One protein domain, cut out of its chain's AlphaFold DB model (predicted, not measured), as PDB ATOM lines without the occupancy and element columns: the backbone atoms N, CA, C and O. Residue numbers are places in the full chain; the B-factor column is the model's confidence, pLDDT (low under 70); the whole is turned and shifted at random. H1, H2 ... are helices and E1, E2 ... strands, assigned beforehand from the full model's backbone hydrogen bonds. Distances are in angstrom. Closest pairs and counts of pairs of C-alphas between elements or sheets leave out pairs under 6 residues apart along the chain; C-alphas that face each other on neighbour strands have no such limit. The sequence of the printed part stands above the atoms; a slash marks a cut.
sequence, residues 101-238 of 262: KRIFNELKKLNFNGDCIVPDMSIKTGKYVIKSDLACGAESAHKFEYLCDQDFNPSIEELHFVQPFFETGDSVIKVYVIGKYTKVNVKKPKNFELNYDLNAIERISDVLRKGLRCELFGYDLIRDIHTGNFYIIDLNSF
ATOM      1  N   LYS A 101     259.326 261.460 220.209       95.50
ATOM      2  CA  LYS A 101     260.545 261.598 219.398       95.50
ATOM      3  C   LYS A 101     261.654 262.292 220.196       95.50
ATOM      4  O   LYS A 101     262.774 261.787 220.228       95.50
ATOM      5  N   ARG A 102     261.356 263.384 220.920       97.38
ATOM      6  CA  ARG A 102     262.361 264.044 221.780       97.38
ATOM      7  C   ARG A 102     262.821 263.159 222.936       97.38
ATOM      8  O   ARG A 102     264.028 263.035 223.128       97.38
ATOM      9  N   ILE A 103     261.896 262.519 223.659       98.12
ATOM     10  CA  ILE A 103     262.227 261.582 224.747       98.12
ATOM     11  C   ILE A 103     263.222 260.532 224.246       98.12
ATOM     12  O   ILE A 103     264.315 260.410 224.792       98.12
ATOM     13  N   PHE A 104     262.876 259.802 223.186       97.88
ATOM     14  CA  PHE A 104     263.688 258.683 222.712       97.88
ATOM     15  C   PHE A 104     265.017 259.138 222.103       97.88
ATOM     16  O   PHE A 104     266.017 258.441 222.260       97.88
ATOM     17  N   ASN A 105     265.070 260.319 221.483       97.44
ATOM     18  CA  ASN A 105     266.329 260.901 221.020       97.44
ATOM     19  C   ASN A 105     267.288 261.222 222.174       97.44
ATOM     20  O   ASN A 105     268.488 261.011 222.021       97.44
ATOM     21  N   GLU A 106     266.795 261.705 223.320       98.25
ATOM     22  CA  GLU A 106     267.646 261.918 224.499       98.25
ATOM     23  C   GLU A 106     268.014 260.602 225.189       98.25
ATOM     24  O   GLU A 106     269.173 260.412 225.550       98.25
ATOM     25  N   LEU A 107     267.074 259.657 225.312       98.44
ATOM     26  CA  LEU A 107     267.344 258.350 225.919       98.44
ATOM     27  C   LEU A 107     268.444 257.583 225.174       98.44
ATOM     28  O   LEU A 107     269.312 256.998 225.815       98.44
ATOM     29  N   LYS A 108     268.466 257.633 223.834       97.81
ATOM     30  CA  LYS A 108     269.501 256.982 223.004       97.81
ATOM     31  C   LYS A 108     270.919 257.519 223.230       97.81
ATOM     32  O   LYS A 108     271.879 256.857 222.853       97.81
ATOM     33  N   LYS A 109     271.070 258.704 223.829       98.19
ATOM     34  CA  LYS A 109     272.383 259.280 224.171       98.19
ATOM     35  C   LYS A 109     272.918 258.767 225.509       98.19
ATOM     36  O   LYS A 109     274.070 259.033 225.841       98.19
ATOM     37  N   LEU A 110     272.085 258.088 226.298       98.31
ATOM     38  CA  LEU A 110     272.437 257.601 227.625       98.31
ATOM     39  C   LEU A 110     272.956 256.165 227.553       98.31
ATOM     40  O   LEU A 110     272.438 255.334 226.811       98.31
ATOM     41  N   ASN A 111     273.962 255.863 228.374       98.00
ATOM     42  CA  ASN A 111     274.459 254.504 228.544       98.00
ATOM     43  C   ASN A 111     273.849 253.876 229.803       98.00
ATOM     44  O   ASN A 111     274.203 254.244 230.922       98.00
ATOM     45  N   PHE A 112     272.956 252.907 229.603       98.12
ATOM     46  CA  PHE A 112     272.293 252.156 230.671       98.12
ATOM     47  C   PHE A 112     273.095 250.942 231.159       98.12
ATOM     48  O   PHE A 112     272.584 250.170 231.960       98.12
ATOM     49  N   ASN A 113     274.330 250.744 230.683       96.12
ATOM     50  CA  ASN A 113     275.225 249.655 231.102       96.12
ATOM     51  C   ASN A 113     274.589 248.252 231.023       96.12
ATOM     52  O   ASN A 113     274.919 247.372 231.810       96.12
ATOM     53  N   GLY A 114     273.668 248.049 230.076       96.06
ATOM     54  CA  GLY A 114     272.948 246.786 229.894       96.06
ATOM     55  C   GLY A 114     271.744 246.571 230.818       96.06
ATOM     56  O   GLY A 114     271.036 245.589 230.623       96.06
ATOM     57  N   ASP A 115     271.456 247.475 231.765       97.94
ATOM     58  CA  ASP A 115     270.303 247.335 232.672       97.94
ATOM     59  C   ASP A 115     268.956 247.489 231.933       97.94
ATOM     60  O   ASP A 115     267.958 246.871 232.308       97.94
ATOM     61  N   CYS A 116     268.913 248.284 230.857       98.06
ATOM     62  CA  CYS A 116     267.787 248.331 229.922       98.06
ATOM     63  C   CYS A 116     268.198 248.789 228.517       98.06
ATOM     64  O   CYS A 116     269.256 249.391 228.321       98.06
ATOM     65  N   ILE A 117     267.311 248.559 227.548       98.44
ATOM     66  CA  ILE A 117     267.459 248.932 226.141       98.44
ATOM     67  C   ILE A 117     266.475 250.056 225.800       98.44
ATOM     68  O   ILE A 117     265.297 250.011 226.163       98.44
ATOM     69  N   VAL A 118     266.943 251.059 225.056       98.19
ATOM     70  CA  VAL A 118     266.065 252.040 224.407       98.19
ATOM     71  C   VAL A 118     265.646 251.456 223.058       98.19
ATOM     72  O   VAL A 118     266.507 251.284 222.198       98.19
ATOM     73  N   PRO A 119     264.366 251.109 222.853       96.62
ATOM     74  CA  PRO A 119     263.940 250.446 221.630       96.62
ATOM     75  C   PRO A 119     264.057 251.368 220.412       96.62
ATOM     76  O   PRO A 119     263.760 252.566 220.474       96.62
ATOM     77  N   ASP A 120     264.441 250.779 219.283       93.44
ATOM     78  CA  ASP A 120     264.439 251.414 217.971       93.44
ATOM     79  C   ASP A 120     264.060 250.415 216.868       93.44
ATOM     80  O   ASP A 120     263.935 249.214 217.108       93.44
ATOM     81  N   MET A 121     263.867 250.927 215.651       90.94
ATOM     82  CA  MET A 121     263.374 250.159 214.503       90.94
ATOM     83  C   MET A 121     264.368 249.123 213.942       90.94
ATOM     84  O   MET A 121     264.007 248.368 213.031       90.94
ATOM     85  N   SER A 122     265.603 249.054 214.460       92.31
ATOM     86  CA  SER A 122     266.540 247.967 214.140       92.31
ATOM     87  C   SER A 122     266.138 246.648 214.807       92.31
ATOM     88  O   SER A 122     266.441 245.579 214.278       92.31
ATOM     89  N   ILE A 123     265.391 246.709 215.914       93.50
ATOM     90  CA  ILE A 123     264.848 245.534 216.595       93.50
ATOM     91  C   ILE A 123     263.618 245.050 215.825       93.50
ATOM     92  O   ILE A 123     262.606 245.745 215.739       93.50
ATOM     93  N   LYS A 124     263.703 243.843 215.261       91.50
ATOM     94  CA  LYS A 124     262.620 243.229 214.487       91.50
ATOM     95  C   LYS A 124     261.817 242.276 215.360       91.50
ATOM     96  O   LYS A 124     262.332 241.244 215.773       91.50
ATOM     97  N   THR A 125     260.562 242.630 215.626       92.81
ATOM     98  CA  THR A 125     259.637 241.813 216.428       92.81
ATOM     99  C   THR A 125     258.427 241.311 215.634       92.81
ATOM    100  O   THR A 125     257.606 240.584 216.182       92.81
ATOM    101  N   GLY A 126     258.285 241.677 214.352       92.06
ATOM    102  CA  GLY A 126     257.130 241.295 213.529       92.06
ATOM    103  C   GLY A 126     255.905 242.200 213.695       92.06
ATOM    104  O   GLY A 126     254.974 242.132 212.888       92.06
ATOM    105  N   LYS A 127     255.884 243.031 214.744       95.00
ATOM    106  CA  LYS A 127     254.754 243.876 215.131       95.00
ATOM    107  C   LYS A 127     255.249 245.175 215.758       95.00
ATOM    108  O   LYS A 127     256.212 245.184 216.516       95.00
ATOM    109  N   TYR A 128     254.544 246.269 215.518       95.00
ATOM    110  CA  TYR A 128     254.862 247.595 216.032       95.00
ATOM    111  C   TYR A 128     253.670 248.205 216.759       95.00
ATOM    112  O   TYR A 128     252.512 247.898 216.470       95.00
ATOM    113  N   VAL A 129     253.976 249.099 217.696       95.06
ATOM    114  CA  VAL A 129     253.027 250.025 218.308       95.06
ATOM    115  C   VAL A 129     253.216 251.388 217.674       95.06
ATOM    116  O   VAL A 129     254.317 251.943 217.680       95.06
ATOM    117  N   ILE A 130     252.121 251.945 217.183       94.75
ATOM    118  CA  ILE A 130     252.042 253.303 216.674       94.75
ATOM    119  C   ILE A 130     251.440 254.169 217.779       94.75
ATOM    120  O   ILE A 130     250.380 253.872 218.335       94.75
ATOM    121  N   LYS A 131     252.153 255.237 218.127       94.00
ATOM    122  CA  LYS A 131     251.764 256.225 219.134       94.00
ATOM    123  C   LYS A 131     251.785 257.607 218.485       94.00
ATOM    124  O   LYS A 131     252.594 257.872 217.595       94.00
ATOM    125  N   SER A 132     250.960 258.531 218.969       93.19
ATOM    126  CA  SER A 132     251.153 259.950 218.642       93.19
ATOM    127  C   SER A 132     252.545 260.411 219.097       93.19
ATOM    128  O   SER A 132     253.040 259.939 220.126       93.19
ATOM    129  N   ASP A 133     253.175 261.354 218.392       94.25
ATOM    130  CA  ASP A 133     254.373 262.001 218.942       94.25
ATOM    131  C   ASP A 133     254.045 262.768 220.230       94.25
ATOM    132  O   ASP A 133     254.843 262.760 221.165       94.25
ATOM    133  N   LEU A 134     252.847 263.358 220.329       94.69
ATOM    134  CA  LEU A 134     252.382 263.998 221.555       94.69
ATOM    135  C   LEU A 134     252.301 262.956 222.680       94.69
ATOM    136  O   LEU A 134     251.482 262.036 222.643       94.69
ATOM    137  N   ALA A 135     253.163 263.101 223.686       93.06
ATOM    138  CA  ALA A 135     253.349 262.102 224.735       93.06
ATOM    139  C   ALA A 135     252.303 262.192 225.858       93.06
ATOM    140  O   ALA A 135     251.986 261.187 226.491       93.06
ATOM    141  N   CYS A 136     251.745 263.380 226.103       89.25
ATOM    142  CA  CYS A 136     250.807 263.622 227.197       89.25
ATOM    143  C   CYS A 136     249.920 264.857 226.950       89.25
ATOM    144  O   CYS A 136     250.088 265.582 225.974       89.25
ATOM    145  N   GLY A 137     248.959 265.100 227.848       81.69
ATOM    146  CA  GLY A 137     248.156 266.332 227.867       81.69
ATOM    147  C   GLY A 137     246.946 266.357 226.923       81.69
ATOM    148  O   GLY A 137     246.213 267.343 226.926       81.69
ATOM    149  N   ALA A 138     246.699 265.282 226.167       82.69
ATOM    150  CA  ALA A 138     245.523 265.112 225.312       82.69
ATOM    151  C   ALA A 138     245.073 263.644 225.262       82.69
ATOM    152  O   ALA A 138     245.887 262.738 225.424       82.69
ATOM    153  N   GLU A 139     243.790 263.391 224.994       80.56
ATOM    154  CA  GLU A 139     243.268 262.022 224.832       80.56
ATOM    155  C   GLU A 139     243.964 261.282 223.676       80.56
ATOM    156  O   GLU A 139     244.311 260.109 223.796       80.56
ATOM    157  N   SER A 140     244.256 261.994 222.582       80.75
ATOM    158  CA  SER A 140     245.006 261.472 221.432       80.75
ATOM    159  C   SER A 140     246.407 260.968 221.794       80.75
ATOM    160  O   SER A 140     246.902 260.053 221.144       80.75
ATOM    161  N   ALA A 141     247.028 261.489 222.859       83.50
ATOM    162  CA  ALA A 141     248.340 261.041 223.328       83.50
ATOM    163  C   ALA A 141     248.335 259.598 223.870       83.50
ATOM    164  O   ALA A 141     249.401 258.993 224.021       83.50
ATOM    165  N   HIS A 142     247.147 259.061 224.172       84.44
ATOM    166  CA  HIS A 142     246.929 257.733 224.747       84.44
ATOM    167  C   HIS A 142     246.220 256.764 223.788       84.44
ATOM    168  O   HIS A 142     245.864 255.661 224.199       84.44
ATOM    169  N   LYS A 143     246.019 257.151 222.521       87.88
ATOM    170  CA  LYS A 143     245.516 256.252 221.474       87.88
ATOM    171  C   LYS A 143     246.692 255.508 220.853       87.88
ATOM    172  O   LYS A 143     247.628 256.141 220.363       87.88
ATOM    173  N   PHE A 144     246.651 254.180 220.927       91.56
ATOM    174  CA  PHE A 144     247.671 253.298 220.368       91.56
ATOM    175  C   PHE A 144     247.059 252.426 219.285       91.56
ATOM    176  O   PHE A 144     245.972 251.875 219.463       91.56
ATOM    177  N   GLU A 145     247.796 252.282 218.195       93.50
ATOM    178  CA  GLU A 145     247.474 251.373 217.104       93.50
ATOM    179  C   GLU A 145     248.578 250.326 216.987       93.50
ATOM    180  O   GLU A 145     249.708 250.531 217.443       93.50
ATOM    181  N   TYR A 146     248.244 249.181 216.404       93.88
ATOM    182  CA  TYR A 146     249.174 248.075 216.225       93.88
ATOM    183  C   TYR A 146     249.253 247.719 214.756       93.88
ATOM    184  O   TYR A 146     248.235 247.694 214.069       93.88
ATOM    185  N   LEU A 147     250.461 247.414 214.304       93.00
ATOM    186  CA  LEU A 147     250.737 247.146 212.905       93.00
ATOM    187  C   LEU A 147     251.712 245.975 212.777       93.00
ATOM    188  O   LEU A 147     252.651 245.873 213.561       93.00
ATOM    189  N   CYS A 148     251.494 245.091 211.809       92.69
ATOM    190  CA  CYS A 148     252.413 244.000 211.491       92.69
ATOM    191  C   CYS A 148     253.498 244.460 210.502       92.69
ATOM    192  O   CYS A 148     253.290 245.409 209.750       92.69
ATOM    193  N   ASP A 149     254.629 243.747 210.453       87.06
ATOM    194  CA  ASP A 149     255.741 244.020 209.517       87.06
ATOM    195  C   ASP A 149     255.284 244.155 208.055       87.06
ATOM    196  O   ASP A 149     255.813 244.974 207.310       87.06
ATOM    197  N   GLN A 150     254.294 243.359 207.650       87.88
ATOM    198  CA  GLN A 150     253.795 243.299 206.271       87.88
ATOM    199  C   GLN A 150     253.067 244.579 205.845       87.88
ATOM    200  O   GLN A 150     253.085 244.933 204.669       87.88
ATOM    201  N   ASP A 151     252.464 245.279 206.803       86.75
ATOM    202  CA  ASP A 151     251.677 246.490 206.574       86.75
ATOM    203  C   ASP A 151     252.512 247.763 206.811       86.75
ATOM    204  O   ASP A 151     252.001 248.883 206.744       86.75
ATOM    205  N   PHE A 152     253.804 247.610 207.127       86.44
ATOM    206  CA  PHE A 152     254.665 248.722 207.505       86.44
ATOM    207  C   PHE A 152     255.082 249.557 206.299       86.44
ATOM    208  O   PHE A 152     255.705 249.075 205.354       86.44
ATOM    209  N   ASN A 153     254.779 250.852 206.375       85.19
ATOM    210  CA  ASN A 153     255.195 251.857 205.410       85.19
ATOM    211  C   ASN A 153     256.032 252.934 206.125       85.19
ATOM    212  O   ASN A 153     255.543 253.506 207.103       85.19
ATOM    213  N   PRO A 154     257.245 253.265 205.638       83.62
ATOM    214  CA  PRO A 154     258.078 254.325 206.209       83.62
ATOM    215  C   PRO A 154     257.376 255.678 206.402       83.62
ATOM    216  O   PRO A 154     257.705 256.399 207.341       83.62
ATOM    217  N   SER A 155     256.364 256.011 205.589       86.06
ATOM    218  CA  SER A 155     255.576 257.246 205.763       86.06
ATOM    219  C   SER A 155     254.852 257.327 207.117       86.06
ATOM    220  O   SER A 155     254.542 258.416 207.602       86.06
ATOM    221  N   ILE A 156     254.616 256.187 207.776       84.44
ATOM    222  CA  ILE A 156     254.024 256.125 209.116       84.44
ATOM    223  C   ILE A 156     254.984 256.716 210.160       84.44
ATOM    224  O   ILE A 156     254.524 257.419 211.059       84.44
ATOM    225  N   GLU A 157     256.299 256.496 210.040       82.25
ATOM    226  CA  GLU A 157     257.309 257.056 210.961       82.25
ATOM    227  C   GLU A 157     257.443 258.583 210.845       82.25
ATOM    228  O   GLU A 157     257.818 259.270 211.806       82.25
ATOM    229  N   GLU A 158     257.102 259.149 209.688       81.56
ATOM    230  CA  GLU A 158     257.088 260.599 209.499       81.56
ATOM    231  C   GLU A 158     255.975 261.238 210.340       81.56
ATOM    232  O   GLU A 158     256.223 262.188 211.092       81.56
ATOM    233  N   LEU A 159     254.776 260.652 210.291       82.31
ATOM    234  CA  LEU A 159     253.569 261.176 210.934       82.31
ATOM    235  C   LEU A 159     253.417 260.762 212.405       82.31
ATOM    236  O   LEU A 159     252.817 261.491 213.194       82.31
ATOM    237  N   HIS A 160     253.974 259.614 212.795       89.69
ATOM    238  CA  HIS A 160     253.768 259.014 214.112       89.69
ATOM    239  C   HIS A 160     255.081 258.638 214.796       89.69
ATOM    240  O   HIS A 160     256.172 258.720 214.232       89.69
ATOM    241  N   PHE A 161     254.978 258.241 216.060       94.12
ATOM    242  CA  PHE A 161     256.049 257.562 216.769       94.12
ATOM    243  C   PHE A 161     255.811 256.053 216.684       94.12
ATOM    244  O   PHE A 161     254.831 255.549 217.236       94.12
ATOM    245  N   VAL A 162     256.704 255.340 216.000       94.38
ATOM    246  CA  VAL A 162     256.637 253.883 215.840       94.38
ATOM    247  C   VAL A 162     257.685 253.231 216.735       94.38
ATOM    248  O   VAL A 162     258.823 253.689 216.823       94.38
ATOM    249  N   GLN A 163     257.285 252.174 217.434       95.19
ATOM    250  CA  GLN A 163     258.136 251.415 218.345       95.19
ATOM    251  C   GLN A 163     257.879 249.917 218.150       95.19
ATOM    252  O   GLN A 163     256.713 249.538 218.023       95.19
ATOM    253  N   PRO A 164     258.908 249.051 218.169       95.88
ATOM    254  CA  PRO A 164     258.702 247.605 218.196       95.88
ATOM    255  C   PRO A 164     257.760 247.191 219.332       95.88
ATOM    256  O   PRO A 164     257.869 247.677 220.460       95.88
ATOM    257  N   PHE A 165     256.810 246.314 219.026       95.88
ATOM    258  CA  PHE A 165     255.951 245.695 220.026       95.88
ATOM    259  C   PHE A 165     256.691 244.515 220.653       95.88
ATOM    260  O   PHE A 165     257.262 243.697 219.935       95.88
ATOM    261  N   PHE A 166     256.643 244.422 221.977       94.94
ATOM    262  CA  PHE A 166     257.236 243.329 222.739       94.94
ATOM    263  C   PHE A 166     256.134 242.559 223.457       94.94
ATOM    264  O   PHE A 166     255.196 243.161 223.986       94.94
ATOM    265  N   GLU A 167     256.269 241.240 223.508       92.62
ATOM    266  CA  GLU A 167     255.375 240.390 224.284       92.62
ATOM    267  C   GLU A 167     255.770 240.478 225.759       92.62
ATOM    268  O   GLU A 167     256.894 240.159 226.136       92.62
ATOM    269  N   THR A 168     254.862 240.956 226.610       91.00
ATOM    270  CA  THR A 168     255.176 241.296 228.016       91.00
ATOM    271  C   THR A 168     254.346 240.516 229.030       91.00
ATOM    272  O   THR A 168     254.511 240.708 230.237       91.00
ATOM    273  N   GLY A 169     253.410 239.684 228.556       87.88
ATOM    274  CA  GLY A 169     252.361 239.108 229.399       87.88
ATOM    275  C   GLY A 169     251.569 240.200 230.124       87.88
ATOM    276  O   GLY A 169     251.426 240.125 231.340       87.88
ATOM    277  N   ASP A 170     251.184 241.255 229.397       86.69
ATOM    278  CA  ASP A 170     250.534 242.504 229.843       86.69
ATOM    279  C   ASP A 170     251.155 243.177 231.079       86.69
ATOM    280  O   ASP A 170     250.484 243.911 231.816       86.69
ATOM    281  N   SER A 171     252.439 242.922 231.340       90.25
ATOM    282  CA  SER A 171     253.120 243.429 232.523       90.25
ATOM    283  C   SER A 171     253.898 244.712 232.231       90.25
ATOM    284  O   SER A 171     254.614 244.828 231.237       90.25
ATOM    285  N   VAL A 172     253.756 245.702 233.117       93.06
ATOM    286  CA  VAL A 172     254.490 246.974 233.048       93.06
ATOM    287  C   VAL A 172     255.026 247.317 234.430       93.06
ATOM    288  O   VAL A 172     254.274 247.377 235.407       93.06
ATOM    289  N   ILE A 173     256.322 247.591 234.509       95.19
ATOM    290  CA  ILE A 173     256.993 248.097 235.704       95.19
ATOM    291  C   ILE A 173     256.932 249.616 235.641       95.19
ATOM    292  O   ILE A 173     257.628 250.244 234.844       95.19
ATOM    293  N   LYS A 174     256.098 250.212 236.490       96.44
ATOM    294  CA  LYS A 174     256.059 251.661 236.665       96.44
ATOM    295  C   LYS A 174     257.072 252.059 237.714       96.44
ATOM    296  O   LYS A 174     256.962 251.635 238.864       96.44
ATOM    297  N   VAL A 175     258.033 252.879 237.318       97.81
ATOM    298  CA  VAL A 175     259.067 253.388 238.208       97.81
ATOM    299  C   VAL A 175     258.802 254.855 238.502       97.81
ATOM    300  O   VAL A 175     258.517 255.646 237.604       97.81
ATOM    301  N   TYR A 176     258.906 255.216 239.773       98.06
ATOM    302  CA  TYR A 176     258.692 256.553 240.301       98.06
ATOM    303  C   TYR A 176     259.970 257.016 240.987       98.06
ATOM    304  O   TYR A 176     260.483 256.331 241.874       98.06
ATOM    305  N   VAL A 177     260.474 258.174 240.575       98.12
ATOM    306  CA  VAL A 177     261.698 258.781 241.096       98.12
ATOM    307  C   VAL A 177     261.344 260.068 241.831       98.12
ATOM    308  O   VAL A 177     260.717 260.965 241.260       98.12
ATOM    309  N   ILE A 178     261.742 260.145 243.104       97.94
ATOM    310  CA  ILE A 178     261.593 261.317 243.977       97.94
ATOM    311  C   ILE A 178     262.953 261.582 244.629       97.94
ATOM    312  O   ILE A 178     263.325 260.933 245.604       97.94
ATOM    313  N   GLY A 179     263.736 262.510 244.083       96.12
ATOM    314  CA  GLY A 179     265.091 262.777 244.565       96.12
ATOM    315  C   GLY A 179     265.982 261.541 244.467       96.12
ATOM    316  O   GLY A 179     266.322 261.081 243.378       96.12
ATOM    317  N   LYS A 180     266.364 261.008 245.630       95.81
ATOM    318  CA  LYS A 180     267.158 259.777 245.770       95.81
ATOM    319  C   LYS A 180     266.321 258.495 245.777       95.81
ATOM    320  O   LYS A 180     266.884 257.415 245.662       95.81
ATOM    321  N   TYR A 181     265.005 258.596 245.948       97.75
ATOM    322  CA  TYR A 181     264.132 257.434 246.069       97.75
ATOM    323  C   TYR A 181     263.728 256.915 244.694       97.75
ATOM    324  O   TYR A 181     263.210 257.671 243.871       97.75
ATOM    325  N   THR A 182     263.889 255.609 244.499       97.81
ATOM    326  CA  THR A 182     263.318 254.854 243.381       97.81
ATOM    327  C   THR A 182     262.259 253.910 243.936       97.81
ATOM    328  O   THR A 182     262.523 253.135 244.855       97.81
ATOM    329  N   LYS A 183     261.034 253.993 243.417       96.94
ATOM    330  CA  LYS A 183     259.903 253.167 243.851       96.94
ATOM    331  C   LYS A 183     259.261 252.499 242.653       96.94
ATOM    332  O   LYS A 183     259.097 253.118 241.606       96.94
ATOM    333  N   VAL A 184     258.898 251.235 242.817       94.75
ATOM    334  CA  VAL A 184     258.373 250.398 241.740       94.75
ATOM    335  C   VAL A 184     256.945 249.986 242.060       94.75
ATOM    336  O   VAL A 184     256.647 249.558 243.173       94.75
ATOM    337  N   ASN A 185     256.068 250.087 241.067       92.31
ATOM    338  CA  ASN A 185     254.743 249.488 241.080       92.31
ATOM    339  C   ASN A 185     254.572 248.648 239.812       92.31
ATOM    340  O   ASN A 185     254.644 249.170 238.699       92.31
ATOM    341  N   VAL A 186     254.341 247.348 239.970       89.44
ATOM    342  CA  VAL A 186     254.150 246.450 238.831       89.44
ATOM    343  C   VAL A 186     252.664 246.327 238.531       89.44
ATOM    344  O   VAL A 186     251.898 245.799 239.335       89.44
ATOM    345  N   LYS A 187     252.257 246.760 237.337       85.38
ATOM    346  CA  LYS A 187     250.946 246.417 236.784       85.38
ATOM    347  C   LYS A 187     251.048 245.026 236.157       85.38
ATOM    348  O   LYS A 187     251.854 244.842 235.252       85.38
ATOM    349  N   LYS A 188     250.271 244.058 236.654       72.62
ATOM    350  CA  LYS A 188     250.244 242.663 236.172       72.62
ATOM    351  C   LYS A 188     248.828 242.267 235.716       72.62
ATOM    352  O   LYS A 188     247.874 242.671 236.387       72.62
ATOM    353  N   PRO A 189     248.656 241.407 234.696       60.78
ATOM    354  CA  PRO A 189     247.510 240.510 234.622       60.78
ATOM    355  C   PRO A 189     247.717 239.332 235.589       60.78
ATOM    356  O   PRO A 189     248.835 239.008 235.986       60.78
ATOM    357  N   LYS A 190     246.625 238.682 235.991       58.56
ATOM    358  CA  LYS A 190     246.546 237.785 237.161       58.56
ATOM    359  C   LYS A 190     247.478 236.550 237.169       58.56
ATOM    360  O   LYS A 190     247.551 235.906 238.208       58.56
ATOM    361  N   ASN A 191     248.200 236.235 236.086       63.88
ATOM    362  CA  ASN A 191     248.820 234.914 235.873       63.88
ATOM    363  C   ASN A 191     250.317 234.921 235.478       63.88
ATOM    364  O   ASN A 191     250.805 233.909 234.981       63.88
ATOM    365  N   PHE A 192     251.059 236.018 235.673       68.69
ATOM    366  CA  PHE A 192     252.492 236.078 235.338       68.69
ATOM    367  C   PHE A 192     253.329 236.708 236.460       68.69
ATOM    368  O   PHE A 192     253.048 237.817 236.929       68.69
ATOM    369  N   GLU A 193     254.381 236.011 236.895       72.06
ATOM    370  CA  GLU A 193     255.356 236.557 237.835       72.06
ATOM    371  C   GLU A 193     256.482 237.268 237.079       72.06
ATOM    372  O   GLU A 193     257.375 236.655 236.499       72.06
ATOM    373  N   LEU A 194     256.416 238.598 237.074       82.31
ATOM    374  CA  LEU A 194     257.468 239.430 236.513       82.31
ATOM    375  C   LEU A 194     258.641 239.555 237.493       82.31
ATOM    376  O   LEU A 194     258.544 240.286 238.480       82.31
ATOM    377  N   ASN A 195     259.746 238.882 237.176       85.94
ATOM    378  CA  ASN A 195     261.021 239.020 237.879       85.94
ATOM    379  C   ASN A 195     261.777 240.262 237.391       85.94
ATOM    380  O   ASN A 195     261.916 240.467 236.183       85.94
ATOM    381  N   TYR A 196     262.287 241.065 238.324       91.12
ATOM    382  CA  TYR A 196     263.127 242.232 238.051       91.12
ATOM    383  C   TYR A 196     264.141 242.449 239.181       91.12
ATOM    384  O   TYR A 196     263.876 242.100 240.331       91.12
ATOM    385  N   ASP A 197     265.296 243.032 238.851       94.62
ATOM    386  CA  ASP A 197     266.314 243.434 239.828       94.62
ATOM    387  C   ASP A 197     266.100 244.900 240.221       94.62
ATOM    388  O   ASP A 197     266.235 245.805 239.394       94.62
ATOM    389  N   LEU A 198     265.770 245.144 241.490       95.62
ATOM    390  CA  LEU A 198     265.579 246.501 241.999       95.62
ATOM    391  C   LEU A 198     266.870 247.330 241.911       95.62
ATOM    392  O   LEU A 198     266.790 248.514 241.597       95.62
ATOM    393  N   ASN A 199     268.044 246.718 242.094       97.44
ATOM    394  CA  ASN A 199     269.318 247.432 241.987       97.44
ATOM    395  C   ASN A 199     269.572 247.898 240.546       97.44
ATOM    396  O   ASN A 199     270.099 248.986 240.334       97.44
ATOM    397  N   ALA A 200     269.189 247.095 239.548       97.94
ATOM    398  CA  ALA A 200     269.238 247.500 238.143       97.94
ATOM    399  C   ALA A 200     268.307 248.687 237.870       97.94
ATOM    400  O   ALA A 200     268.716 249.660 237.243       97.94
ATOM    401  N   ILE A 201     267.083 248.664 238.405       98.31
ATOM    402  CA  ILE A 201     266.142 249.785 238.269       98.31
ATOM    403  C   ILE A 201     266.678 251.052 238.949       98.31
ATOM    404  O   ILE A 201     266.566 252.143 238.393       98.31
ATOM    405  N   GLU A 202     267.306 250.938 240.117       98.38
ATOM    406  CA  GLU A 202     267.965 252.071 240.774       98.38
ATOM    407  C   GLU A 202     269.105 252.644 239.920       98.38
ATOM    408  O   GLU A 202     269.183 253.861 239.743       98.38
ATOM    409  N   ARG A 203     269.930 251.794 239.294       98.56
ATOM    410  CA  ARG A 203     270.966 252.241 238.348       98.56
ATOM    411  C   ARG A 203     270.379 252.924 237.109       98.56
ATOM    412  O   ARG A 203     270.906 253.954 236.690       98.56
ATOM    413  N   ILE A 204     269.271 252.421 236.556       98.69
ATOM    414  CA  ILE A 204     268.549 253.077 235.449       98.69
ATOM    415  C   ILE A 204     268.056 254.460 235.886       98.69
ATOM    416  O   ILE A 204     268.289 255.451 235.187       98.69
ATOM    417  N   SER A 205     267.423 254.553 237.058       98.56
ATOM    418  CA  SER A 205     266.985 255.825 237.635       98.56
ATOM    419  C   SER A 205     268.154 256.799 237.788       98.56
ATOM    420  O   SER A 205     268.009 257.973 237.459       98.56
ATOM    421  N   ASP A 206     269.329 256.338 238.215       98.44
ATOM    422  CA  ASP A 206     270.536 257.159 238.349       98.44
ATOM    423  C   ASP A 206     271.060 257.690 237.017       98.44
ATOM    424  O   ASP A 206     271.439 258.863 236.929       98.44
ATOM    425  N   VAL A 207     271.069 256.846 235.982       98.69
ATOM    426  CA  VAL A 207     271.436 257.247 234.618       98.69
ATOM    427  C   VAL A 207     270.486 258.335 234.118       98.69
ATOM    428  O   VAL A 207     270.948 259.369 233.632       98.69
ATOM    429  N   LEU A 208     269.174 258.161 234.307       98.56
ATOM    430  CA  LEU A 208     268.165 259.154 233.922       98.56
ATOM    431  C   LEU A 208     268.313 260.456 234.720       98.56
ATOM    432  O   LEU A 208     268.346 261.530 234.121       98.56
ATOM    433  N   ARG A 209     268.475 260.376 236.049       97.75
ATOM    434  CA  ARG A 209     268.656 261.548 236.923       97.75
ATOM    435  C   ARG A 209     269.840 262.401 236.480       97.75
ATOM    436  O   ARG A 209     269.709 263.612 236.305       97.75
ATOM    437  N   LYS A 210     270.997 261.767 236.268       97.31
ATOM    438  CA  LYS A 210     272.238 262.454 235.878       97.31
ATOM    439  C   LYS A 210     272.177 262.956 234.438       97.31
ATOM    440  O   LYS A 210     272.538 264.103 234.180       97.31
ATOM    441  N   GLY A 211     271.700 262.119 233.516       97.62
ATOM    442  CA  GLY A 211     271.638 262.423 232.088       97.62
ATOM    443  C   GLY A 211     270.644 263.530 231.744       97.62
ATOM    444  O   GLY A 211     270.949 264.404 230.938       97.62
ATOM    445  N   LEU A 212     269.478 263.532 232.395       97.00
ATOM    446  CA  LEU A 212     268.390 264.479 232.125       97.00
ATOM    447  C   LEU A 212     268.331 265.637 233.132       97.00
ATOM    448  O   LEU A 212     267.538 266.561 232.954       97.00
ATOM    449  N   ARG A 213     269.179 265.608 234.171       95.69
ATOM    450  CA  ARG A 213     269.251 266.616 235.247       95.69
ATOM    451  C   ARG A 213     267.891 266.876 235.900       95.69
ATOM    452  O   ARG A 213     267.537 268.015 236.205       95.69
ATOM    453  N   CYS A 214     267.120 265.814 236.097       95.12
ATOM    454  CA  CYS A 214     265.799 265.847 236.709       95.12
ATOM    455  C   CYS A 214     265.740 264.859 237.874       95.12
ATOM    456  O   CYS A 214     266.496 263.894 237.928       95.12
ATOM    457  N   GLU A 215     264.857 265.114 238.833       94.62
ATOM    458  CA  GLU A 215     264.797 264.319 240.067       94.62
ATOM    459  C   GLU A 215     263.367 263.978 240.490       94.62
ATOM    460  O   GLU A 215     263.175 263.260 241.465       94.62
ATOM    461  N   LEU A 216     262.357 264.463 239.766       97.44
ATOM    462  CA  LEU A 216     260.956 264.161 240.039       97.44
ATOM    463  C   LEU A 216     260.248 263.691 238.766       97.44
ATOM    464  O   LEU A 216     259.601 264.465 238.060       97.44
ATOM    465  N   PHE A 217     260.376 262.414 238.438       98.00
ATOM    466  CA  PHE A 217     259.842 261.844 237.199       98.00
ATOM    467  C   PHE A 217     259.413 260.394 237.404       98.00
ATOM    468  O   PHE A 217     259.628 259.807 238.458       98.00
ATOM    469  N   GLY A 218     258.770 259.817 236.398       97.94
ATOM    470  CA  GLY A 218     258.514 258.384 236.355       97.94
ATOM    471  C   GLY A 218     258.704 257.848 234.950       97.94
ATOM    472  O   GLY A 218     258.619 258.608 233.986       97.94
ATOM    473  N   TYR A 219     258.975 256.560 234.834       98.31
ATOM    474  CA  TYR A 219     259.192 255.889 233.560       98.31
ATOM    475  C   TYR A 219     258.617 254.479 233.602       98.31
ATOM    476  O   TYR A 219     258.466 253.888 234.674       98.31
ATOM    477  N   ASP A 220     258.278 253.962 232.427       97.50
ATOM    478  CA  ASP A 220     257.735 252.617 232.287       97.50
ATOM    479  C   ASP A 220     258.798 251.703 231.675       97.50
ATOM    480  O   ASP A 220     259.333 251.979 230.594       97.50
ATOM    481  N   LEU A 221     259.078 250.605 232.374       97.50
ATOM    482  CA  LEU A 221     259.849 249.484 231.860       97.50
ATOM    483  C   LEU A 221     258.906 248.338 231.506       97.50
ATOM    484  O   LEU A 221     257.948 248.044 232.227       97.50
ATOM    485  N   ILE A 222     259.228 247.649 230.425       95.69
ATOM    486  CA  ILE A 222     258.639 246.356 230.091       95.69
ATOM    487  C   ILE A 222     259.736 245.319 229.946       95.69
ATOM    488  O   ILE A 222     260.863 245.657 229.594       95.69
ATOM    489  N   ARG A 223     259.397 244.060 230.210       94.69
ATOM    490  CA  ARG A 223     260.291 242.929 229.987       94.69
ATOM    491  C   ARG A 223     259.723 242.077 228.869       94.69
ATOM    492  O   ARG A 223     258.599 241.597 228.997       94.69
ATOM    493  N   ASP A 224     260.490 241.890 227.807       93.88
ATOM    494  CA  ASP A 224     260.119 240.950 226.754       93.88
ATOM    495  C   ASP A 224     260.213 239.515 227.292       93.88
ATOM    496  O   ASP A 224     261.244 239.112 227.839       93.88
ATOM    497  N   ILE A 225     259.137 238.739 227.166       91.44
ATOM    498  CA  ILE A 225     259.076 237.361 227.665       91.44
ATOM    499  C   ILE A 225     259.962 236.408 226.861       91.44
ATOM    500  O   ILE A 225     260.347 235.367 227.388       91.44
ATOM    501  N   HIS A 226     260.302 236.755 225.615       91.44
ATOM    502  CA  HIS A 226     261.126 235.907 224.756       91.44
ATOM    503  C   HIS A 226     262.615 236.086 225.037       91.44
ATOM    504  O   HIS A 226     263.327 235.106 225.246       91.44
ATOM    505  N   THR A 227     263.091 237.332 225.058       93.88
ATOM    506  CA  THR A 227     264.518 237.631 225.269       93.88
ATOM    507  C   THR A 227     264.885 237.832 226.737       93.88
ATOM    508  O   THR A 227     266.047 237.701 227.109       93.88
ATOM    509  N   GLY A 228     263.912 238.170 227.585       92.75
ATOM    510  CA  GLY A 228     264.143 238.574 228.968       92.75
ATOM    511  C   GLY A 228     264.698 239.992 229.130       92.75
ATOM    512  O   GLY A 228     264.915 240.408 230.271       92.75
ATOM    513  N   ASN A 229     264.902 240.722 228.029       95.94
ATOM    514  CA  ASN A 229     265.431 242.082 228.026       95.94
ATOM    515  C   ASN A 229     264.413 243.084 228.573       95.94
ATOM    516  O   ASN A 229     263.207 242.964 228.340       95.94
ATOM    517  N   PHE A 230     264.920 244.115 229.249       97.62
ATOM    518  CA  PHE A 230     264.126 245.253 229.695       97.62
ATOM    519  C   PHE A 230     264.193 246.394 228.686       97.62
ATOM    520  O   PHE A 230     265.275 246.763 228.233       97.62
ATOM    521  N   TYR A 231     263.045 246.997 228.396       98.25
ATOM    522  CA  TYR A 231     262.920 248.138 227.499       98.25
ATOM    523  C   TYR A 231     262.281 249.316 228.217       98.25
ATOM    524  O   TYR A 231     261.225 249.166 228.834       98.25
ATOM    525  N   ILE A 232     262.889 250.497 228.098       98.38
ATOM    526  CA  ILE A 232     262.255 251.751 228.513       98.38
ATOM    527  C   ILE A 232     261.307 252.230 227.414       98.38
ATOM    528  O   ILE A 232     261.717 252.472 226.277       98.38
ATOM    529  N   ILE A 233     260.018 252.340 227.740       97.06
ATOM    530  CA  ILE A 233     258.966 252.607 226.744       97.06
ATOM    531  C   ILE A 233     258.218 253.921 226.947       97.06
ATOM    532  O   ILE A 233     257.477 254.330 226.046       97.06
ATOM    533  N   ASP A 234     258.399 254.566 228.098       97.31
ATOM    534  CA  ASP A 234     257.775 255.847 228.416       97.31
ATOM    535  C   ASP A 234     258.562 256.611 229.490       97.31
ATOM    536  O   ASP A 234     259.193 255.997 230.351       97.31
ATOM    537  N   LEU A 235     258.492 257.944 229.462       97.88
ATOM    538  CA  LEU A 235     259.114 258.843 230.440       97.88
ATOM    539  C   LEU A 235     258.198 260.049 230.683       97.88
ATOM    540  O   LEU A 235     257.800 260.736 229.748       97.88
ATOM    541  N   ASN A 236     257.899 260.338 231.946       95.88
ATOM    542  CA  ASN A 236     256.905 261.328 232.348       95.88
ATOM    543  C   ASN A 236     257.420 262.246 233.465       95.88
ATOM    544  O   ASN A 236     257.928 261.766 234.479       95.88
ATOM    545  N   SER A 237     257.171 263.557 233.367       95.38
ATOM    546  CA  SER A 237     257.436 264.485 234.481       95.38
ATOM    547  C   SER A 237     256.384 264.359 235.576       95.38
ATOM    548  O   SER A 237     255.172 264.343 235.311       95.38
ATOM    549  N   PHE A 238     256.866 264.264 236.817       94.81
ATOM    550  CA  PHE A 238     256.074 264.281 238.044       94.81
ATOM    551  C   PHE A 238     254.782 263.437 237.941       94.81
ATOM    552  O   PHE A 238     253.641 263.906 238.105       94.81
TER     553      PHE A 238
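What this domain is: This is residues 101 to 238 of the 262 residues of an uncharacterized protein of Tritrichomonas foetus (UniProt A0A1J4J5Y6). Picture two lobes joined side by side: the larger is a twisted four-stranded sheet, E5 E4 E6 E7, with the long helix H4 packed over one face, and the smaller is a three-stranded sheet, E2 E1 E3, with the short helices H2 and H3 in the links on either side of E2. H1 sits between the lobes, its first residue close to E3 of the small sheet and Ile 103 close to edge strand E7 of the large one. The printed part has 138 residues, with four named helices and seven named strands in the order H1 E1 H2 E2 H3 E3 E4 E5 H4 E6 E7; the class is mixed, helices and strands, and both sheets are antiparallel. The whole is compact, with a radius of gyration of the C-alphas of 15.0 A and spans of 43 by 34 by 29 A.

How they stand to each other: Start at H1, residues 101 to 107. Its C-alpha closest to E3, residues 161 to 164, is that of Lys 101, 6.6 A from that of Phe 161. H1 only grazes the larger sheet with its residues 103 to 107; its closest C-alphas with E7, residues 230 to 237, are those of Ile 103 and Leu 235, 7.0 A apart. Next look at E1, residues 127 to 131, the inner strand of the small sheet. It is antiparallel to E3 at 153 degrees, with N 129 and O 163 within hydrogen-bond range at 2.8 A. It is also antiparallel to E2, residues 144 to 148, where N 130 and O 145 are 2.8 A apart. H2, residues 139 to 142, is not on either sheet; its closest C-alphas with E1 are those of Ala 141 and Lys 131, 7.2 A apart. H3, residues 155 to 159, only grazes the small sheet with its residues 156 to 159. E2, H3 and E3 form a split strand-helix-strand unit, two strands running the same way with E1 between them, and its crossover is right-handed. Further on, E4, residues 172 to 178, and E5, residues 181 to 187, make a hairpin, with N 174 and O 185 at 2.8 A. H4, residues 198 to 212, is on the larger sheet, and the two make two layers, a helix on one face of a sheet. The closest C-alphas of H4 and E5 are those of Glu 202 and Thr 182, 6.0 A apart. E6, residues 216 to 223, is antiparallel to E4 at 158 degrees, with N 175 and O 219 at 2.9 A. E5, H4 and E6 form the second split unit, with E4 between the strands and a left-handed crossover. E6 and E7 are a hairpin, with N 218 and O 236 at 2.9 A, and E7 bends by 53 degrees at residue 233. In H1 and H4 every O i to N i+4 pair is within hydrogen-bond range; H3 has 0 of 1, with 2 of 2 O i to N i+3 pairs, and H2 is too short for an i+4 pair.

Where its parts are: Find C-alpha 101 at (260.545, 261.598, 219.398), where H1 begins. E1 and E2 have five residues each, H3 also five, and H2 and E3 four. E4 runs 19.4 A and E5 19.5 A from first to last C-alpha. Find C-alpha 198 at (265.579, 246.501, 241.999); from there H4 runs 20.7 A. E6 measures 23.5 A and E7 20.9 A, ending at C-alpha 237 at (257.436, 264.485, 234.481).

The domain as a whole: The two C-alphas farthest apart are those of Gln 150 and Lys 180, 44.8 A. The printed part has no cut. The link from H1 to E1, residues 108 to 126, is long. The mean pLDDT of the printed part is 92.5, and residues 189 to 192, in the link from E5 to H4, are under 70.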